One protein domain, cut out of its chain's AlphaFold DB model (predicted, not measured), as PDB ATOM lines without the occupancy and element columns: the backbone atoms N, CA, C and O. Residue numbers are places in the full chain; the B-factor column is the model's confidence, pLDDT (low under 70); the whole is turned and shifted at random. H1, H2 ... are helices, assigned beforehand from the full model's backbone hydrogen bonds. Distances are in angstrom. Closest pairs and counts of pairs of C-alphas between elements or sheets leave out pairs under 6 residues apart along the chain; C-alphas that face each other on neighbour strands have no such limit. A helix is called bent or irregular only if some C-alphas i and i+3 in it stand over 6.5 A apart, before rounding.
ATOM      1  N   HIS A   2      34.835 -57.689 -71.181       46.16
ATOM      2  CA  HIS A   2      33.705 -56.740 -71.240       46.16
ATOM      3  C   HIS A   2      33.167 -56.284 -69.860       46.16
ATOM      4  O   HIS A   2      32.898 -55.106 -69.661       46.16
ATOM      5  N   SER A   3      33.110 -57.175 -68.864       57.91
ATOM      6  CA  SER A   3      32.602 -56.838 -67.522       57.91
ATOM      7  C   SER A   3      33.518 -55.917 -66.707       57.91
ATOM      8  O   SER A   3      33.026 -55.217 -65.835       57.91
ATOM      9  N   ARG A   4      34.835 -55.883 -66.973       65.88
ATOM     10  CA  ARG A   4      35.785 -55.073 -66.181       65.88
ATOM     11  C   ARG A   4      35.717 -53.583 -66.520       65.88
ATOM     12  O   ARG A   4      35.891 -52.754 -65.635       65.88
ATOM     13  N   ALA A   5      35.413 -53.251 -67.775       73.00
ATOM     14  CA  ALA A   5      35.292 -51.866 -68.227       73.00
ATOM     15  C   ALA A   5      34.069 -51.149 -67.629       73.00
ATOM     16  O   ALA A   5      34.127 -49.946 -67.416       73.00
ATOM     17  N   ALA A   6      32.995 -51.881 -67.311       76.62
ATOM     18  CA  ALA A   6      31.800 -51.328 -66.668       76.62
ATOM     19  C   ALA A   6      31.964 -51.113 -65.150       76.62
ATOM     20  O   ALA A   6      31.244 -50.310 -64.563       76.62
ATOM     21  N   LEU A   7      32.924 -51.793 -64.511       78.31
ATOM     22  CA  LEU A   7      33.165 -51.662 -63.069       78.31
ATOM     23  C   LEU A   7      33.784 -50.315 -62.714       78.31
ATOM     24  O   LEU A   7      33.385 -49.712 -61.729       78.31
ATOM     25  N   LEU A   8      34.725 -49.823 -63.523       86.31
ATOM     26  CA  LEU A   8      35.389 -48.544 -63.271       86.31
ATOM     27  C   LEU A   8      34.404 -47.359 -63.180       86.31
ATOM     28  O   LEU A   8      34.424 -46.659 -62.166       86.31
ATOM     29  N   PRO A   9      33.510 -47.135 -64.169       89.31
ATOM     30  CA  PRO A   9      32.524 -46.067 -64.075       89.31
ATOM     31  C   PRO A   9      31.515 -46.321 -62.952       89.31
ATOM     32  O   PRO A   9      31.132 -45.371 -62.277       89.31
ATOM     33  N   ALA A  10      31.129 -47.577 -62.694       84.50
ATOM     34  CA  ALA A  10      30.238 -47.906 -61.582       84.50
ATOM     35  C   ALA A  10      30.864 -47.552 -60.222       84.50
ATOM     36  O   ALA A  10      30.226 -46.897 -59.405       84.50
ATOM     37  N   CYS A  11      32.134 -47.900 -59.992       87.06
ATOM     38  CA  CYS A  11      32.861 -47.537 -58.777       87.06
ATOM     39  C   CYS A  11      32.993 -46.016 -58.624       87.06
ATOM     40  O   CYS A  11      32.808 -45.500 -57.523       87.06
ATOM     41  N   ALA A  12      33.273 -45.296 -59.715       92.12
ATOM     42  CA  ALA A  12      33.353 -43.837 -59.698       92.12
ATOM     43  C   ALA A  12      32.002 -43.193 -59.336       92.12
ATOM     44  O   ALA A  12      31.951 -42.309 -58.481       92.12
ATOM     45  N   LEU A  13      30.908 -43.674 -59.932       91.00
ATOM     46  CA  LEU A  13      29.543 -43.233 -59.630       91.00
ATOM     47  C   LEU A  13      29.163 -43.512 -58.173       91.00
ATOM     48  O   LEU A  13      28.672 -42.612 -57.493       91.00
ATOM     49  N   CYS A  14      29.433 -44.720 -57.672       88.00
ATOM     50  CA  CYS A  14      29.172 -45.074 -56.277       88.00
ATOM     51  C   CYS A  14      29.974 -44.193 -55.312       88.00
ATOM     52  O   CYS A  14      29.420 -43.690 -54.335       88.00
ATOM     53  N   GLY A  15      31.258 -43.957 -55.599       89.25
ATOM     54  CA  GLY A  15      32.105 -43.079 -54.793       89.25
ATOM     55  C   GLY A  15      31.591 -41.640 -54.762       89.25
ATOM     56  O   GLY A  15      31.495 -41.042 -53.690       89.25
ATOM     57  N   PHE A  16      31.192 -41.104 -55.918       94.31
ATOM     58  CA  PHE A  16      30.612 -39.767 -56.012       94.31
ATOM     59  C   PHE A  16      29.299 -39.656 -55.226       94.31
ATOM     60  O   PHE A  16      29.142 -38.737 -54.424       94.31
ATOM     61  N   ALA A  17      28.377 -40.605 -55.407       89.69
ATOM     62  CA  ALA A  17      27.092 -40.612 -54.714       89.69
ATOM     63  C   ALA A  17      27.260 -40.724 -53.191       89.69
ATOM     64  O   ALA A  17      26.637 -39.971 -52.442       89.69
ATOM     65  N   PHE A  18      28.142 -41.613 -52.727       88.88
ATOM     66  CA  PHE A  18      28.437 -41.776 -51.306       88.88
ATOM     67  C   PHE A  18      29.067 -40.515 -50.703       88.88
ATOM     68  O   PHE A  18      28.671 -40.075 -49.620       88.88
ATOM     69  N   GLY A  19      30.015 -39.896 -51.412       90.31
ATOM     70  CA  GLY A  19      30.622 -38.632 -50.996       90.31
ATOM     71  C   GLY A  19      29.593 -37.504 -50.905       90.31
ATOM     72  O   GLY A  19      29.525 -36.811 -49.889       90.31
ATOM     73  N   ALA A  20      28.740 -37.375 -51.924       92.31
ATOM     74  CA  ALA A  20      27.663 -36.395 -51.947       92.31
ATOM     75  C   ALA A  20      26.688 -36.589 -50.775       92.31
ATOM     76  O   ALA A  20      26.353 -35.616 -50.108       92.31
ATOM     77  N   LEU A  21      26.288 -37.828 -50.464       88.88
ATOM     78  CA  LEU A  21      25.393 -38.125 -49.337       88.88
ATOM     79  C   LEU A  21      25.983 -37.695 -47.989       88.88
ATOM     80  O   LEU A  21      25.286 -37.088 -47.176       88.88
ATOM     81  N   ASN A  22      27.263 -37.989 -47.749       87.56
ATOM     82  CA  ASN A  22      27.931 -37.612 -46.502       87.56
ATOM     83  C   ASN A  22      28.054 -36.091 -46.366       87.56
ATOM     84  O   ASN A  22      27.738 -35.540 -45.310       87.56
ATOM     85  N   ALA A  23      28.446 -35.409 -47.445       90.56
ATOM     86  CA  ALA A  23      28.537 -33.954 -47.467       90.56
ATOM     87  C   ALA A  23      27.163 -33.296 -47.257       90.56
ATOM     88  O   ALA A  23      27.026 -32.414 -46.408       90.56
ATOM     89  N   LEU A  24      26.125 -33.761 -47.963       89.94
ATOM     90  CA  LEU A  24      24.766 -33.248 -47.790       89.94
ATOM     91  C   LEU A  24      24.265 -33.455 -46.363       89.94
ATOM     92  O   LEU A  24      23.716 -32.520 -45.789       89.94
ATOM     93  N   ASN A  25      24.462 -34.632 -45.767       86.44
ATOM     94  CA  ASN A  25      24.025 -34.885 -44.394       86.44
ATOM     95  C   ASN A  25      24.691 -33.926 -43.399       86.44
ATOM     96  O   ASN A  25      24.013 -33.384 -42.526       86.44
ATOM     97  N   ALA A  26      25.991 -33.660 -43.554       86.31
ATOM     98  CA  ALA A  26      26.700 -32.708 -42.704       86.31
ATOM     99  C   ALA A  26      26.152 -31.273 -42.831       86.31
ATOM    100  O   ALA A  26      26.105 -30.554 -41.837       86.31
ATOM    101  N   CYS A  27      25.699 -30.862 -44.021       88.31
ATOM    102  CA  CYS A  27      25.134 -29.530 -44.249       88.31
ATOM    103  C   CYS A  27      23.649 -29.417 -43.868       88.31
ATOM    104  O   CYS A  27      23.237 -28.415 -43.293       88.31
ATOM    105  N   VAL A  28      22.835 -30.431 -44.169       87.12
ATOM    106  CA  VAL A  28      21.368 -30.393 -44.037       87.12
ATOM    107  C   VAL A  28      20.913 -30.605 -42.595       87.12
ATOM    108  O   VAL A  28      20.018 -29.904 -42.121       87.12
ATOM    109  N   VAL A  29      21.524 -31.548 -41.872       86.69
ATOM    110  CA  VAL A  29      21.144 -31.853 -40.484       86.69
ATOM    111  C   VAL A  29      21.197 -30.615 -39.569       86.69
ATOM    112  O   VAL A  29      20.209 -30.375 -38.872       86.69
ATOM    113  N   PRO A  30      22.259 -29.783 -39.557       85.81
ATOM    114  CA  PRO A  30      22.291 -28.605 -38.697       85.81
ATOM    115  C   PRO A  30      21.325 -27.509 -39.169       85.81
ATOM    116  O   PRO A  30      20.823 -26.766 -38.329       85.81
ATOM    117  N   SER A  31      21.007 -27.428 -40.468       84.69
ATOM    118  CA  SER A  31      19.993 -26.497 -40.988       84.69
ATOM    119  C   SER A  31      18.569 -26.863 -40.561       84.69
ATOM    120  O   SER A  31      17.749 -25.969 -40.379       84.69
ATOM    121  N   LEU A  32      18.267 -28.156 -40.390       84.00
ATOM    122  CA  LEU A  32      16.935 -28.631 -39.994       84.00
ATOM    123  C   LEU A  32      16.737 -28.688 -38.475       84.00
ATOM    124  O   LEU A  32      15.673 -28.326 -37.981       84.00
ATOM    125  N   TYR A  33      17.742 -29.161 -37.736       81.12
ATOM    126  CA  TYR A  33      17.611 -29.464 -36.305       81.12
ATOM    127  C   TYR A  33      18.336 -28.465 -35.393       81.12
ATOM    128  O   TYR A  33      18.209 -28.532 -34.169       81.12
ATOM    129  N   GLY A  34      19.080 -27.523 -35.976       81.88
ATOM    130  CA  GLY A  34      19.943 -26.606 -35.245       81.88
ATOM    131  C   GLY A  34      21.215 -27.276 -34.714       81.88
ATOM    132  O   GLY A  34      21.378 -28.495 -34.699       81.88
ATOM    133  N   LEU A  35      22.151 -26.452 -34.242       81.31
ATOM    134  CA  LEU A  35      23.487 -26.896 -33.818       81.31
ATOM    135  C   LEU A  35      23.489 -27.698 -32.504       81.31
ATOM    136  O   LEU A  35      24.424 -28.450 -32.245       81.31
ATOM    137  N   ARG A  36      22.449 -27.562 -31.671       82.44
ATOM    138  CA  ARG A  36      22.416 -28.139 -30.315       82.44
ATOM    139  C   ARG A  36      22.250 -29.663 -30.304       82.44
ATOM    140  O   ARG A  36      22.793 -30.319 -29.423       82.44
ATOM    141  N   SER A  37      21.513 -30.225 -31.261       82.25
ATOM    142  CA  SER A  37      21.266 -31.672 -31.396       82.25
ATOM    143  C   SER A  37      22.011 -32.307 -32.574       82.25
ATOM    144  O   SER A  37      21.973 -33.529 -32.727       82.25
ATOM    145  N   PHE A  38      22.734 -31.509 -33.371       84.44
ATOM    146  CA  PHE A  38      23.476 -31.967 -34.547       84.44
ATOM    147  C   PHE A  38      24.385 -33.165 -34.242       84.44
ATOM    148  O   PHE A  38      24.319 -34.171 -34.943       84.44
ATOM    149  N   GLY A  39      25.177 -33.095 -33.166       84.69
ATOM    150  CA  GLY A  39      26.125 -34.157 -32.817       84.69
ATOM    151  C   GLY A  39      25.457 -35.511 -32.549       84.69
ATOM    152  O   GLY A  39      25.937 -36.538 -33.024       84.69
ATOM    153  N   ALA A  40      24.314 -35.528 -31.857       87.38
ATOM    154  CA  ALA A  40      23.581 -36.764 -31.573       87.38
ATOM    155  C   ALA A  40      22.905 -37.334 -32.832       87.38
ATOM    156  O   ALA A  40      22.936 -38.539 -33.076       87.38
ATOM    157  N   ILE A  41      22.327 -36.472 -33.672       87.75
ATOM    158  CA  ILE A  41      21.661 -36.904 -34.908       87.75
ATOM    159  C   ILE A  41      22.693 -37.428 -35.913       87.75
ATOM    160  O   ILE A  41      22.522 -38.513 -36.463       87.75
ATOM    161  N   TYR A  42      23.793 -36.703 -36.112       87.75
ATOM    162  CA  TYR A  42      24.835 -37.091 -37.060       87.75
ATOM    163  C   TYR A  42      25.526 -38.400 -36.656       87.75
ATOM    164  O   TYR A  42      25.727 -39.275 -37.495       87.75
ATOM    165  N   THR A  43      25.816 -38.599 -35.366       89.81
ATOM    166  CA  THR A  43      26.372 -39.875 -34.876       89.81
ATOM    167  C   THR A  43      25.395 -41.036 -35.049       89.81
ATOM    168  O   THR A  43      25.819 -42.123 -35.436       89.81
ATOM    169  N   THR A  44      24.092 -40.809 -34.863       91.56
ATOM    170  CA  THR A  44      23.057 -41.823 -35.131       91.56
ATOM    171  C   THR A  44      23.016 -42.209 -36.614       91.56
ATOM    172  O   THR A  44      22.915 -43.393 -36.931       91.56
ATOM    173  N   ILE A  45      23.157 -41.242 -37.531       89.00
ATOM    174  CA  ILE A  45      23.231 -41.496 -38.982       89.00
ATOM    175  C   ILE A  45      24.454 -42.358 -39.321       89.00
ATOM    176  O   ILE A  45      24.332 -43.352 -40.037       89.00
ATOM    177  N   VAL A  46      25.626 -42.009 -38.784       90.31
ATOM    178  CA  VAL A  46      26.863 -42.770 -39.016       90.31
ATOM    179  C   VAL A  46      26.754 -44.183 -38.441       90.31
ATOM    180  O   VAL A  46      27.129 -45.145 -39.111       90.31
ATOM    181  N   LEU A  47      26.195 -44.326 -37.236       93.12
ATOM    182  CA  LEU A  47      25.984 -45.624 -36.604       93.12
ATOM    183  C   LEU A  47      25.042 -46.500 -37.437       93.12
ATOM    184  O   LEU A  47      25.352 -47.661 -37.681       93.12
ATOM    185  N   ALA A  48      23.938 -45.938 -37.933       89.12
ATOM    186  CA  ALA A  48      23.025 -46.646 -38.824       89.12
ATOM    187  C   ALA A  48      23.735 -47.122 -40.105       89.12
ATOM    188  O   ALA A  48      23.558 -48.271 -40.508       89.12
ATOM    189  N   GLY A  49      24.587 -46.281 -40.702       88.94
ATOM    190  CA  GLY A  49      25.400 -46.649 -41.864       88.94
ATOM    191  C   GLY A  49      26.390 -47.784 -41.574       88.94
ATOM    192  O   GLY A  49      26.502 -48.725 -42.364       88.94
ATOM    193  N   ALA A  50      27.068 -47.740 -40.424       89.31
ATOM    194  CA  ALA A  50      28.006 -48.778 -39.996       89.31
ATOM    195  C   ALA A  50      27.297 -50.112 -39.710       89.31
ATOM    196  O   ALA A  50      27.711 -51.155 -40.217       89.31
ATOM    197  N   CYS A  51      26.195 -50.080 -38.957       91.50
ATOM    198  CA  CYS A  51      25.383 -51.260 -38.669       91.50
ATOM    199  C   CYS A  51      24.799 -51.867 -39.949       91.50
ATOM    200  O   CYS A  51      24.884 -53.078 -40.139       91.50
ATOM    201  N   GLY A  52      24.259 -51.041 -40.849       86.19
ATOM    202  CA  GLY A  52      23.735 -51.498 -42.135       86.19
ATOM    203  C   GLY A  52      24.812 -52.167 -42.988       86.19
ATOM    204  O   GLY A  52      24.605 -53.271 -43.488       86.19
ATOM    205  N   SER A  53      25.994 -51.554 -43.074       87.00
ATOM    206  CA  SER A  53      27.131 -52.123 -43.809       87.00
ATOM    207  C   SER A  53      27.568 -53.467 -43.227       87.00
ATOM    208  O   SER A  53      27.771 -54.418 -43.975       87.00
ATOM    209  N   ALA A  54      27.657 -53.577 -41.898       87.19
ATOM    210  CA  ALA A  54      28.015 -54.824 -41.229       87.19
ATOM    211  C   ALA A  54      26.974 -55.932 -41.466       87.19
ATOM    212  O   ALA A  54      27.348 -57.076 -41.716       87.19
ATOM    213  N   LEU A  55      25.680 -55.604 -41.427       87.06
ATOM    214  CA  LEU A  55      24.597 -56.558 -41.684       87.06
ATOM    215  C   LEU A  55      24.600 -57.057 -43.133       87.06
ATOM    216  O   LEU A  55      24.468 -58.254 -43.375       87.06
ATOM    217  N   ILE A  56      24.776 -56.156 -44.101       83.94
ATOM    218  CA  ILE A  56      24.786 -56.517 -45.523       83.94
ATOM    219  C   ILE A  56      26.046 -57.320 -45.864       83.94
ATOM    220  O   ILE A  56      25.953 -58.342 -46.542       83.94
ATOM    221  N   ALA A  57      27.212 -56.904 -45.362       80.88
ATOM    222  CA  ALA A  57      28.477 -57.579 -45.634       80.88
ATOM    223  C   ALA A  57      28.547 -58.970 -44.992       80.88
ATOM    224  O   ALA A  57      28.917 -59.929 -45.662       80.88
ATOM    225  N   ASN A  58      28.167 -59.103 -43.718       81.50
ATOM    226  CA  ASN A  58      28.299 -60.373 -43.000       81.50
ATOM    227  C   ASN A  58      27.089 -61.299 -43.173       81.50
ATOM    228  O   ASN A  58      27.220 -62.502 -42.991       81.50
ATOM    229  N   GLY A  59      25.913 -60.756 -43.490       80.62
ATOM    230  CA  GLY A  59      24.696 -61.537 -43.692       80.62
ATOM    231  C   GLY A  59      24.454 -61.829 -45.165       80.62
ATOM    232  O   GLY A  59      24.603 -62.960 -45.619       80.62
ATOM    233  N   LEU A  60      24.076 -60.794 -45.923       77.44
ATOM    234  CA  LEU A  60      23.609 -60.959 -47.300       77.44
ATOM    235  C   LEU A  60      24.722 -61.441 -48.233       77.44
ATOM    236  O   LEU A  60      24.505 -62.382 -48.992       77.44
ATOM    237  N   ALA A  61      25.903 -60.822 -48.184       76.50
ATOM    238  CA  ALA A  61      26.984 -61.205 -49.084       76.50
ATOM    239  C   ALA A  61      27.448 -62.639 -48.805       76.50
ATOM    240  O   ALA A  61      27.536 -63.430 -49.738       76.50
ATOM    241  N   VAL A  62      27.661 -62.998 -47.533       78.00
ATOM    242  CA  VAL A  62      28.056 -64.360 -47.132       78.00
ATOM    243  C   VAL A  62      27.001 -65.387 -47.547       78.00
ATOM    244  O   VAL A  62      27.344 -66.363 -48.201       78.00
ATOM    245  N   ALA A  63      25.714 -65.137 -47.281       79.06
ATOM    246  CA  ALA A  63      24.641 -66.060 -47.660       79.06
ATOM    247  C   ALA A  63      24.532 -66.258 -49.182       79.06
ATOM    248  O   ALA A  63      24.314 -67.373 -49.654       79.06
ATOM    249  N   VAL A  64      24.696 -65.186 -49.966       77.88
ATOM    250  CA  VAL A  64      24.704 -65.272 -51.435       77.88
ATOM    251  C   VAL A  64      25.931 -66.042 -51.923       77.88
ATOM    252  O   VAL A  64      25.795 -66.854 -52.839       77.88
ATOM    253  N   TYR A  65      27.099 -65.836 -51.307       73.88
ATOM    254  CA  TYR A  65      28.319 -66.569 -51.639       73.88
ATOM    255  C   TYR A  65      28.203 -68.064 -51.328       73.88
ATOM    256  O   TYR A  65      28.473 -68.873 -52.216       73.88
ATOM    257  N   ASP A  66      27.738 -68.432 -50.133       78.00
ATOM    258  CA  ASP A  66      27.563 -69.833 -49.729       78.00
ATOM    259  C   ASP A  66      26.537 -70.557 -50.610       78.00
ATOM    260  O   ASP A  66      26.743 -71.708 -50.994       78.00
ATOM    261  N   ALA A  67      25.460 -69.876 -51.011       76.94
ATOM    262  CA  ALA A  67      24.438 -70.454 -51.885       76.94
ATOM    263  C   ALA A  67      24.924 -70.730 -53.321       76.94
ATOM    264  O   ALA A  67      24.310 -71.529 -54.029       76.94
ATOM    265  N   HIS A  68      25.994 -70.066 -53.771       73.94
ATOM    266  CA  HIS A  68      26.533 -70.190 -55.134       73.94
ATOM    267  C   HIS A  68      27.912 -70.860 -55.169       73.94
ATOM    268  O   HIS A  68      28.546 -70.924 -56.229       73.94
ATOM    269  N   LEU A  69      28.380 -71.360 -54.025       74.75
ATOM    270  CA  LEU A  69      29.638 -72.074 -53.922       74.75
ATOM    271  C   LEU A  69      29.522 -73.421 -54.647       74.75
ATOM    272  O   LEU A  69      28.622 -74.220 -54.389       74.75
ATOM    273  N   GLN A  70      30.440 -73.682 -55.578       70.44
ATOM    274  CA  GLN A  70      30.518 -74.991 -56.220       70.44
ATOM    275  C   GLN A  70      31.018 -76.032 -55.202       70.44
ATOM    276  O   GLN A  70      31.905 -75.714 -54.403       70.44
ATOM    277  N   PRO A  71      30.497 -77.272 -55.216       65.88
ATOM    278  CA  PRO A  71      30.928 -78.306 -54.282       65.88
ATOM    279  C   PRO A  71      32.438 -78.561 -54.419       65.88
ATOM    280  O   PRO A  71      32.914 -78.961 -55.479       65.88
ATOM    281  N   GLY A  72      33.188 -78.302 -53.342       67.88
ATOM    282  CA  GLY A  72      34.651 -78.434 -53.287       67.88
ATOM    283  C   GLY A  72      35.444 -77.142 -53.529       67.88
ATOM    284  O   GLY A  72      36.666 -77.161 -53.390       67.88
ATOM    285  N   ALA A  73      34.791 -76.021 -53.848       64.94
ATOM    286  CA  ALA A  73      35.438 -74.716 -53.958       64.94
ATOM    287  C   ALA A  73      35.413 -73.969 -52.613       64.94
ATOM    288  O   ALA A  73      34.395 -73.946 -51.930       64.94
ATOM    289  N   THR A  74      36.524 -73.329 -52.243       63.72
ATOM    290  CA  THR A  74      36.644 -72.495 -51.029       63.72
ATOM    291  C   THR A  74      36.417 -71.005 -51.297       63.72
ATOM    292  O   THR A  74      36.331 -70.217 -50.359       63.72
ATOM    293  N   ALA A  75      36.318 -70.610 -52.570       61.78
ATOM    294  CA  ALA A  75      36.082 -69.239 -52.999       61.78
ATOM    295  C   ALA A  75      35.126 -69.207 -54.199       61.78
ATOM    296  O   ALA A  75      35.215 -70.031 -55.113       61.78
ATOM    297  N   CYS A  76      34.207 -68.240 -54.201       66.06
ATOM    298  CA  CYS A  76      33.263 -68.043 -55.295       66.06
ATOM    299  C   CYS A  76      33.924 -67.236 -56.421       66.06
ATOM    300  O   CYS A  76      33.834 -66.007 -56.472       66.06
ATOM    301  N   GLU A  77      34.624 -67.919 -57.325       63.00
ATOM    302  CA  GLU A  77      35.314 -67.282 -58.447       63.00
ATOM    303  C   GLU A  77      34.493 -67.381 -59.740       63.00
ATOM    304  O   GLU A  77      34.149 -68.466 -60.208       63.00
ATOM    305  N   GLY A  78      34.161 -66.232 -60.344       64.88
ATOM    306  CA  GLY A  78      33.516 -66.186 -61.659       64.88
ATOM    307  C   GLY A  78      32.561 -65.011 -61.874       64.88
ATOM    308  O   GLY A  78      32.080 -64.369 -60.940       64.88
ATOM    309  N   ALA A  79      32.246 -64.743 -63.145       66.25
ATOM    310  CA  ALA A  79      31.350 -63.651 -63.542       66.25
ATOM    311  C   ALA A  79      29.902 -63.834 -63.044       66.25
ATOM    312  O   ALA A  79      29.192 -62.847 -62.864       66.25
ATOM    313  N   GLY A  80      29.467 -65.078 -62.813       68.19
ATOM    314  CA  GLY A  80      28.132 -65.388 -62.293       68.19
ATOM    315  C   GLY A  80      27.952 -64.953 -60.839       68.19
ATOM    316  O   GLY A  80      26.996 -64.245 -60.532       68.19
ATOM    317  N   CYS A  81      28.915 -65.294 -59.977       70.31
ATOM    318  CA  CYS A  81      28.845 -64.995 -58.549       70.31
ATOM    319  C   CYS A  81      28.868 -63.483 -58.282       70.31
ATOM    320  O   CYS A  81      27.977 -62.946 -57.630       70.31
ATOM    321  N   PHE A  82      29.800 -62.763 -58.918       73.56
ATOM    322  CA  PHE A  82      29.879 -61.303 -58.810       73.56
ATOM    323  C   PHE A  82      28.601 -60.604 -59.306       73.56
ATOM    324  O   PHE A  82      28.141 -59.633 -58.706       73.56
ATOM    325  N   ARG A  83      27.993 -61.104 -60.393       76.31
ATOM    326  CA  ARG A  83      26.755 -60.536 -60.943       76.31
ATOM    327  C   ARG A  83      25.570 -60.722 -59.999       76.31
ATOM    328  O   ARG A  83      24.756 -59.811 -59.893       76.31
ATOM    329  N   HIS A  84      25.451 -61.869 -59.334       75.81
ATOM    330  CA  HIS A  84      24.347 -62.123 -58.408       75.81
ATOM    331  C   HIS A  84      24.452 -61.287 -57.139       75.81
ATOM    332  O   HIS A  84      23.462 -60.663 -56.762       75.81
ATOM    333  N   THR A  85      25.646 -61.158 -56.561       79.75
ATOM    334  CA  THR A  85      25.864 -60.260 -55.421       79.75
ATOM    335  C   THR A  85      25.589 -58.804 -55.805       79.75
ATOM    336  O   THR A  85      24.878 -58.106 -55.088       79.75
ATOM    337  N   ALA A  86      26.057 -58.353 -56.977       79.44
ATOM    338  CA  ALA A  86      25.788 -56.999 -57.463       79.44
ATOM    339  C   ALA A  86      24.290 -56.734 -57.709       79.44
ATOM    340  O   ALA A  86      23.798 -55.661 -57.368       79.44
ATOM    341  N   LEU A  87      23.553 -57.703 -58.266       83.69
ATOM    342  CA  LEU A  87      22.101 -57.601 -58.451       83.69
ATOM    343  C   LEU A  87      21.354 -57.573 -57.114       83.69
ATOM    344  O   LEU A  87      20.432 -56.777 -56.959       83.69
ATOM    345  N   ALA A  88      21.752 -58.407 -56.153       84.56
ATOM    346  CA  ALA A  88      21.146 -58.431 -54.825       84.56
ATOM    347  C   ALA A  88      21.328 -57.087 -54.104       84.56
ATOM    348  O   ALA A  88      20.352 -56.534 -53.597       84.56
ATOM    349  N   CYS A  89      22.543 -56.525 -54.132       83.12
ATOM    350  CA  CYS A  89      22.795 -55.185 -53.604       83.12
ATOM    351  C   CYS A  89      21.955 -54.133 -54.339       83.12
ATOM    352  O   CYS A  89      21.225 -53.393 -53.695       83.12
ATOM    353  N   ALA A  90      21.942 -54.138 -55.677       87.06
ATOM    354  CA  ALA A  90      21.173 -53.167 -56.458       87.06
ATOM    355  C   ALA A  90      19.662 -53.191 -56.153       87.06
ATOM    356  O   ALA A  90      19.024 -52.140 -56.120       87.06
ATOM    357  N   LEU A  91      19.079 -54.371 -55.916       89.38
ATOM    358  CA  LEU A  91      17.677 -54.498 -55.508       89.38
ATOM    359  C   LEU A  91      17.442 -53.949 -54.098       89.38
ATOM    360  O   LEU A  91      16.440 -53.270 -53.870       89.38
ATOM    361  N   LEU A  92      18.360 -54.217 -53.169       88.19
ATOM    362  CA  LEU A  92      18.283 -53.712 -51.802       88.19
ATOM    363  C   LEU A  92      18.415 -52.183 -51.760       88.19
ATOM    364  O   LEU A  92      17.601 -51.519 -51.120       88.19
ATOM    365  N   ASP A  93      19.384 -51.626 -52.487       87.44
ATOM    366  CA  ASP A  93      19.576 -50.184 -52.647       87.44
ATOM    367  C   ASP A  93      18.352 -49.540 -53.310       87.44
ATOM    368  O   ASP A  93      17.821 -48.544 -52.818       87.44
ATOM    369  N   GLY A  94      17.831 -50.145 -54.382       90.44
ATOM    370  CA  GLY A  94      16.620 -49.681 -55.058       90.44
ATOM    371  C   GLY A  94      15.395 -49.672 -54.140       90.44
ATOM    372  O   GLY A  94      14.641 -48.697 -54.119       90.44
ATOM    373  N   PHE A  95      15.221 -50.716 -53.325       92.62
ATOM    374  CA  PHE A  95      14.165 -50.779 -52.314       92.62
ATOM    375  C   PHE A  95      14.348 -49.712 -51.227       92.62
ATOM    376  O   PHE A  95      13.381 -49.046 -50.849       92.62
ATOM    377  N   GLY A  96      15.584 -49.500 -50.766       87.94
ATOM    378  CA  GLY A  96      15.933 -48.440 -49.822       87.94
ATOM    379  C   GLY A  96      15.589 -47.052 -50.364       87.94
ATOM    380  O   GLY A  96      14.893 -46.285 -49.698       87.94
ATOM    381  N   CYS A  97      15.982 -46.750 -51.605       89.50
ATOM    382  CA  CYS A  97      15.648 -45.501 -52.287       89.50
ATOM    383  C   CYS A  97      14.138 -45.321 -52.477       89.50
ATOM    384  O   CYS A  97      13.623 -44.220 -52.269       89.50
ATOM    385  N   ALA A  98      13.411 -46.379 -52.842       93.56
ATOM    386  CA  ALA A  98      11.958 -46.328 -52.978       93.56
ATOM    387  C   ALA A  98      11.285 -46.018 -51.633       93.56
ATOM    388  O   ALA A  98      10.477 -45.091 -51.550       93.56
ATOM    389  N   CYS A  99      11.665 -46.725 -50.565       92.19
ATOM    390  CA  CYS A  99      11.169 -46.475 -49.213       92.19
ATOM    391  C   CYS A  99      11.484 -45.049 -48.747       92.19
ATOM    392  O   CYS A  99      10.592 -44.361 -48.252       92.19
ATOM    393  N   ALA A 100      12.718 -44.584 -48.956       87.44
ATOM    394  CA  ALA A 100      13.135 -43.228 -48.616       87.44
ATOM    395  C   ALA A 100      12.314 -42.182 -49.382       87.44
ATOM    396  O   ALA A 100      11.777 -41.262 -48.773       87.44
ATOM    397  N   THR A 101      12.121 -42.364 -50.691       89.94
ATOM    398  CA  THR A 101      11.322 -41.458 -51.530       89.94
ATOM    399  C   THR A 101       9.869 -41.413 -51.069       89.94
ATOM    400  O   THR A 101       9.298 -40.336 -50.907       89.94
ATOM    401  N   VAL A 102       9.259 -42.574 -50.810       93.25
ATOM    402  CA  VAL A 102       7.884 -42.655 -50.302       93.25
ATOM    403  C   VAL A 102       7.775 -41.959 -48.951       93.25
ATOM    404  O   VAL A 102       6.850 -41.171 -48.757       93.25
ATOM    405  N   LEU A 103       8.715 -42.198 -48.035       90.62
ATOM    406  CA  LEU A 103       8.725 -41.561 -46.723       90.62
ATOM    407  C   LEU A 103       8.878 -40.041 -46.841       90.62
ATOM    408  O   LEU A 103       8.083 -39.314 -46.251       90.62
ATOM    409  N   SER A 104       9.814 -39.552 -47.658       87.94
ATOM    410  CA  SER A 104       9.984 -38.123 -47.931       87.94
ATOM    411  C   SER A 104       8.696 -37.507 -48.478       87.94
ATOM    412  O   SER A 104       8.218 -36.505 -47.949       87.94
ATOM    413  N   LEU A 105       8.060 -38.133 -49.474       90.75
ATOM    414  CA  LEU A 105       6.786 -37.657 -50.023       90.75
ATOM    415  C   LEU A 105       5.669 -37.645 -48.971       90.75
ATOM    416  O   LEU A 105       4.863 -36.718 -48.947       90.75
ATOM    417  N   ARG A 106       5.602 -38.653 -48.096       91.19
ATOM    418  CA  ARG A 106       4.614 -38.721 -47.008       91.19
ATOM    419  C   ARG A 106       4.839 -37.621 -45.977       91.19
ATOM    420  O   ARG A 106       3.867 -36.980 -45.589       91.19
ATOM    421  N   VAL A 107       6.087 -37.364 -45.590       88.00
ATOM    422  CA  VAL A 107       6.453 -36.293 -44.651       88.00
ATOM    423  C   VAL A 107       6.132 -34.925 -45.243       88.00
ATOM    424  O   VAL A 107       5.462 -34.127 -44.592       88.00
ATOM    425  N   HIS A 108       6.516 -34.664 -46.496       84.38
ATOM    426  CA  HIS A 108       6.207 -33.395 -47.159       84.38
ATOM    427  C   HIS A 108       4.702 -33.186 -47.341       84.38
ATOM    428  O   HIS A 108       4.207 -32.086 -47.105       84.38
ATOM    429  N   ARG A 109       3.949 -34.234 -47.699       84.12
ATOM    430  CA  ARG A 109       2.483 -34.159 -47.784       84.12
ATOM    431  C   ARG A 109       1.845 -33.909 -46.420       84.12
ATOM    432  O   ARG A 109       0.977 -33.050 -46.324       84.12
ATOM    433  N   ALA A 110       2.273 -34.613 -45.375       79.56
ATOM    434  CA  ALA A 110       1.760 -34.410 -44.022       79.56
ATOM    435  C   ALA A 110       2.054 -32.990 -43.513       79.56
ATOM    436  O   ALA A 110       1.172 -32.347 -42.949       79.56
ATOM    437  N   ALA A 111       3.256 -32.471 -43.779       78.62
ATOM    438  CA  ALA A 111       3.628 -31.099 -43.453       78.62
ATOM    439  C   ALA A 111       2.789 -30.066 -44.226       78.62
ATOM    440  O   ALA A 111       2.326 -29.096 -43.633       78.62
ATOM    441  N   ALA A 112       2.535 -30.290 -45.521       73.56
ATOM    442  CA  ALA A 112       1.696 -29.413 -46.339       73.56
ATOM    443  C   ALA A 112       0.229 -29.398 -45.871       73.56
ATOM    444  O   ALA A 112      -0.378 -28.334 -45.785       73.56
ATOM    445  N   VAL A 113      -0.328 -30.558 -45.509       74.31
ATOM    446  CA  VAL A 113      -1.691 -30.662 -44.959       74.31
ATOM    447  C   VAL A 113      -1.786 -29.978 -43.593       74.31
ATOM    448  O   VAL A 113      -2.736 -29.243 -43.344       74.31
ATOM    449  N   ALA A 114      -0.787 -30.154 -42.724       70.75
ATOM    450  CA  ALA A 114      -0.739 -29.488 -41.423       70.75
ATOM    451  C   ALA A 114      -0.577 -27.959 -41.531       70.75
ATOM    452  O   ALA A 114      -1.029 -27.239 -40.645       70.75
ATOM    453  N   ALA A 115       0.058 -27.466 -42.598       69.06
ATOM    454  CA  ALA A 115       0.166 -26.039 -42.889       69.06
ATOM    455  C   ALA A 115      -1.134 -25.451 -43.464       69.06
ATOM    456  O   ALA A 115      -1.451 -24.313 -43.154       69.06
ATOM    457  N   ALA A 116      -1.897 -26.218 -44.251       66.38
ATOM    458  CA  ALA A 116      -3.193 -25.794 -44.794       66.38
ATOM    459  C   ALA A 116      -4.344 -25.831 -43.766       66.38
ATOM    460  O   ALA A 116      -5.406 -25.271 -44.015       66.38
ATOM    461  N   ALA A 117      -4.149 -26.518 -42.636       60.12
ATOM    462  CA  ALA A 117      -5.106 -26.593 -41.531       60.12
ATOM    463  C   ALA A 117      -4.909 -25.499 -40.456       60.12
ATOM    464  O   ALA A 117      -5.642 -25.496 -39.467       60.12
ATOM    465  N   ARG A 118      -3.914 -24.615 -40.617       51.50
ATOM    466  CA  ARG A 118      -3.712 -23.406 -39.797       51.50
ATOM    467  C   ARG A 118      -4.168 -22.175 -40.560       51.50
ATOM    468  O   ARG A 118      -4.614 -21.233 -39.874       51.50
TER     469      ARG A 118
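AT A GLANCE: This is residues 2 to 118 of the 118 residues of the protein "Hypothetical protein" of Diacronema lutheri (UniProt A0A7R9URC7). Three long helices run to and fro as a loose, splayed zigzag: H3, the longest, makes a hairpin with H2, and H2 makes another with H1 at its other end. The three centres make an open triangle, with the helices meeting only near their ends and the long run of residues 93 to 118, most of it in H3, sticking out. The printed part has 117 residues with three named helices, in the order H1, H2, H3, and no named strand; the class is all helix. The whole is loose, with a radius of gyration of the C-alphas of 19.4 A, and its outline is a rod spanning 67 by 29 by 28 A.

HOW THE PARTS SIT: H3, residues 79 to 116, touches H2, residues 38 to 67, with residues 81 to 85 alone, and H2 does so with residues 61 to 65 alone. Their closest C-alphas are those of Ala 61 and Thr 85, 6.5 A apart. They form a helical hairpin and run opposite ways at a shallow tilt of 34 degrees, only just short of steep. With residues 38 to 42 alone, H2 touches H1, residues 2 to 33, which takes part with residues 25 to 30 alone. The closest C-alphas of this second helical hairpin, those of Pro 30 and Phe 38, are 5.5 A apart. H1 and H2 run opposite ways at a shallow tilt of 27 degrees. H1 and H3 are close but not clearly touching: their closest C-alphas, those of Ser 3 and Ala 79, are 8.0 A apart. These two run the same way at a shallow tilt of 27 degrees. Every O i to N i+4 pair of H3 is within hydrogen-bond range, against 22 of 28 in H1 and 24 of 26 in H2.

IN THESE COORDINATES: H3 is 54.6 A long from C-alpha 79 at (31.350, -63.651, -63.542) to C-alpha 116 at (-3.193, -25.794, -44.794). H2 measures 42.2 A from Phe 38 to Ala 67. H1 measures 47.2 A and begins at C-alpha 2, (33.705, -56.740, -71.240). H1 has a kink of 28 degrees near residue 27, yet is neither bent nor irregular, but only just: C-alphas 27 and 30 are 6.3 A apart. H2 too is neither bent nor irregular, but only just: C-alphas 58 and 61 are 6.3 A apart.

THE WHOLE: The two C-alphas farthest apart, those of Gly 72 and Arg 118, are 68.4 A apart. The link from H1 to H2 is tight, with 4 residues, and that from H2 to H3 is long, with 11. Residues 4 to 21, 47 to 55 and 93 to 118 stand free. The printed part has no cut and ends at Arg 118, the chain's last residue. Its mean pLDDT is 81.5, and the model's confidence is under 70 at residues 2 to 4, 71 to 80 and 115 to 118.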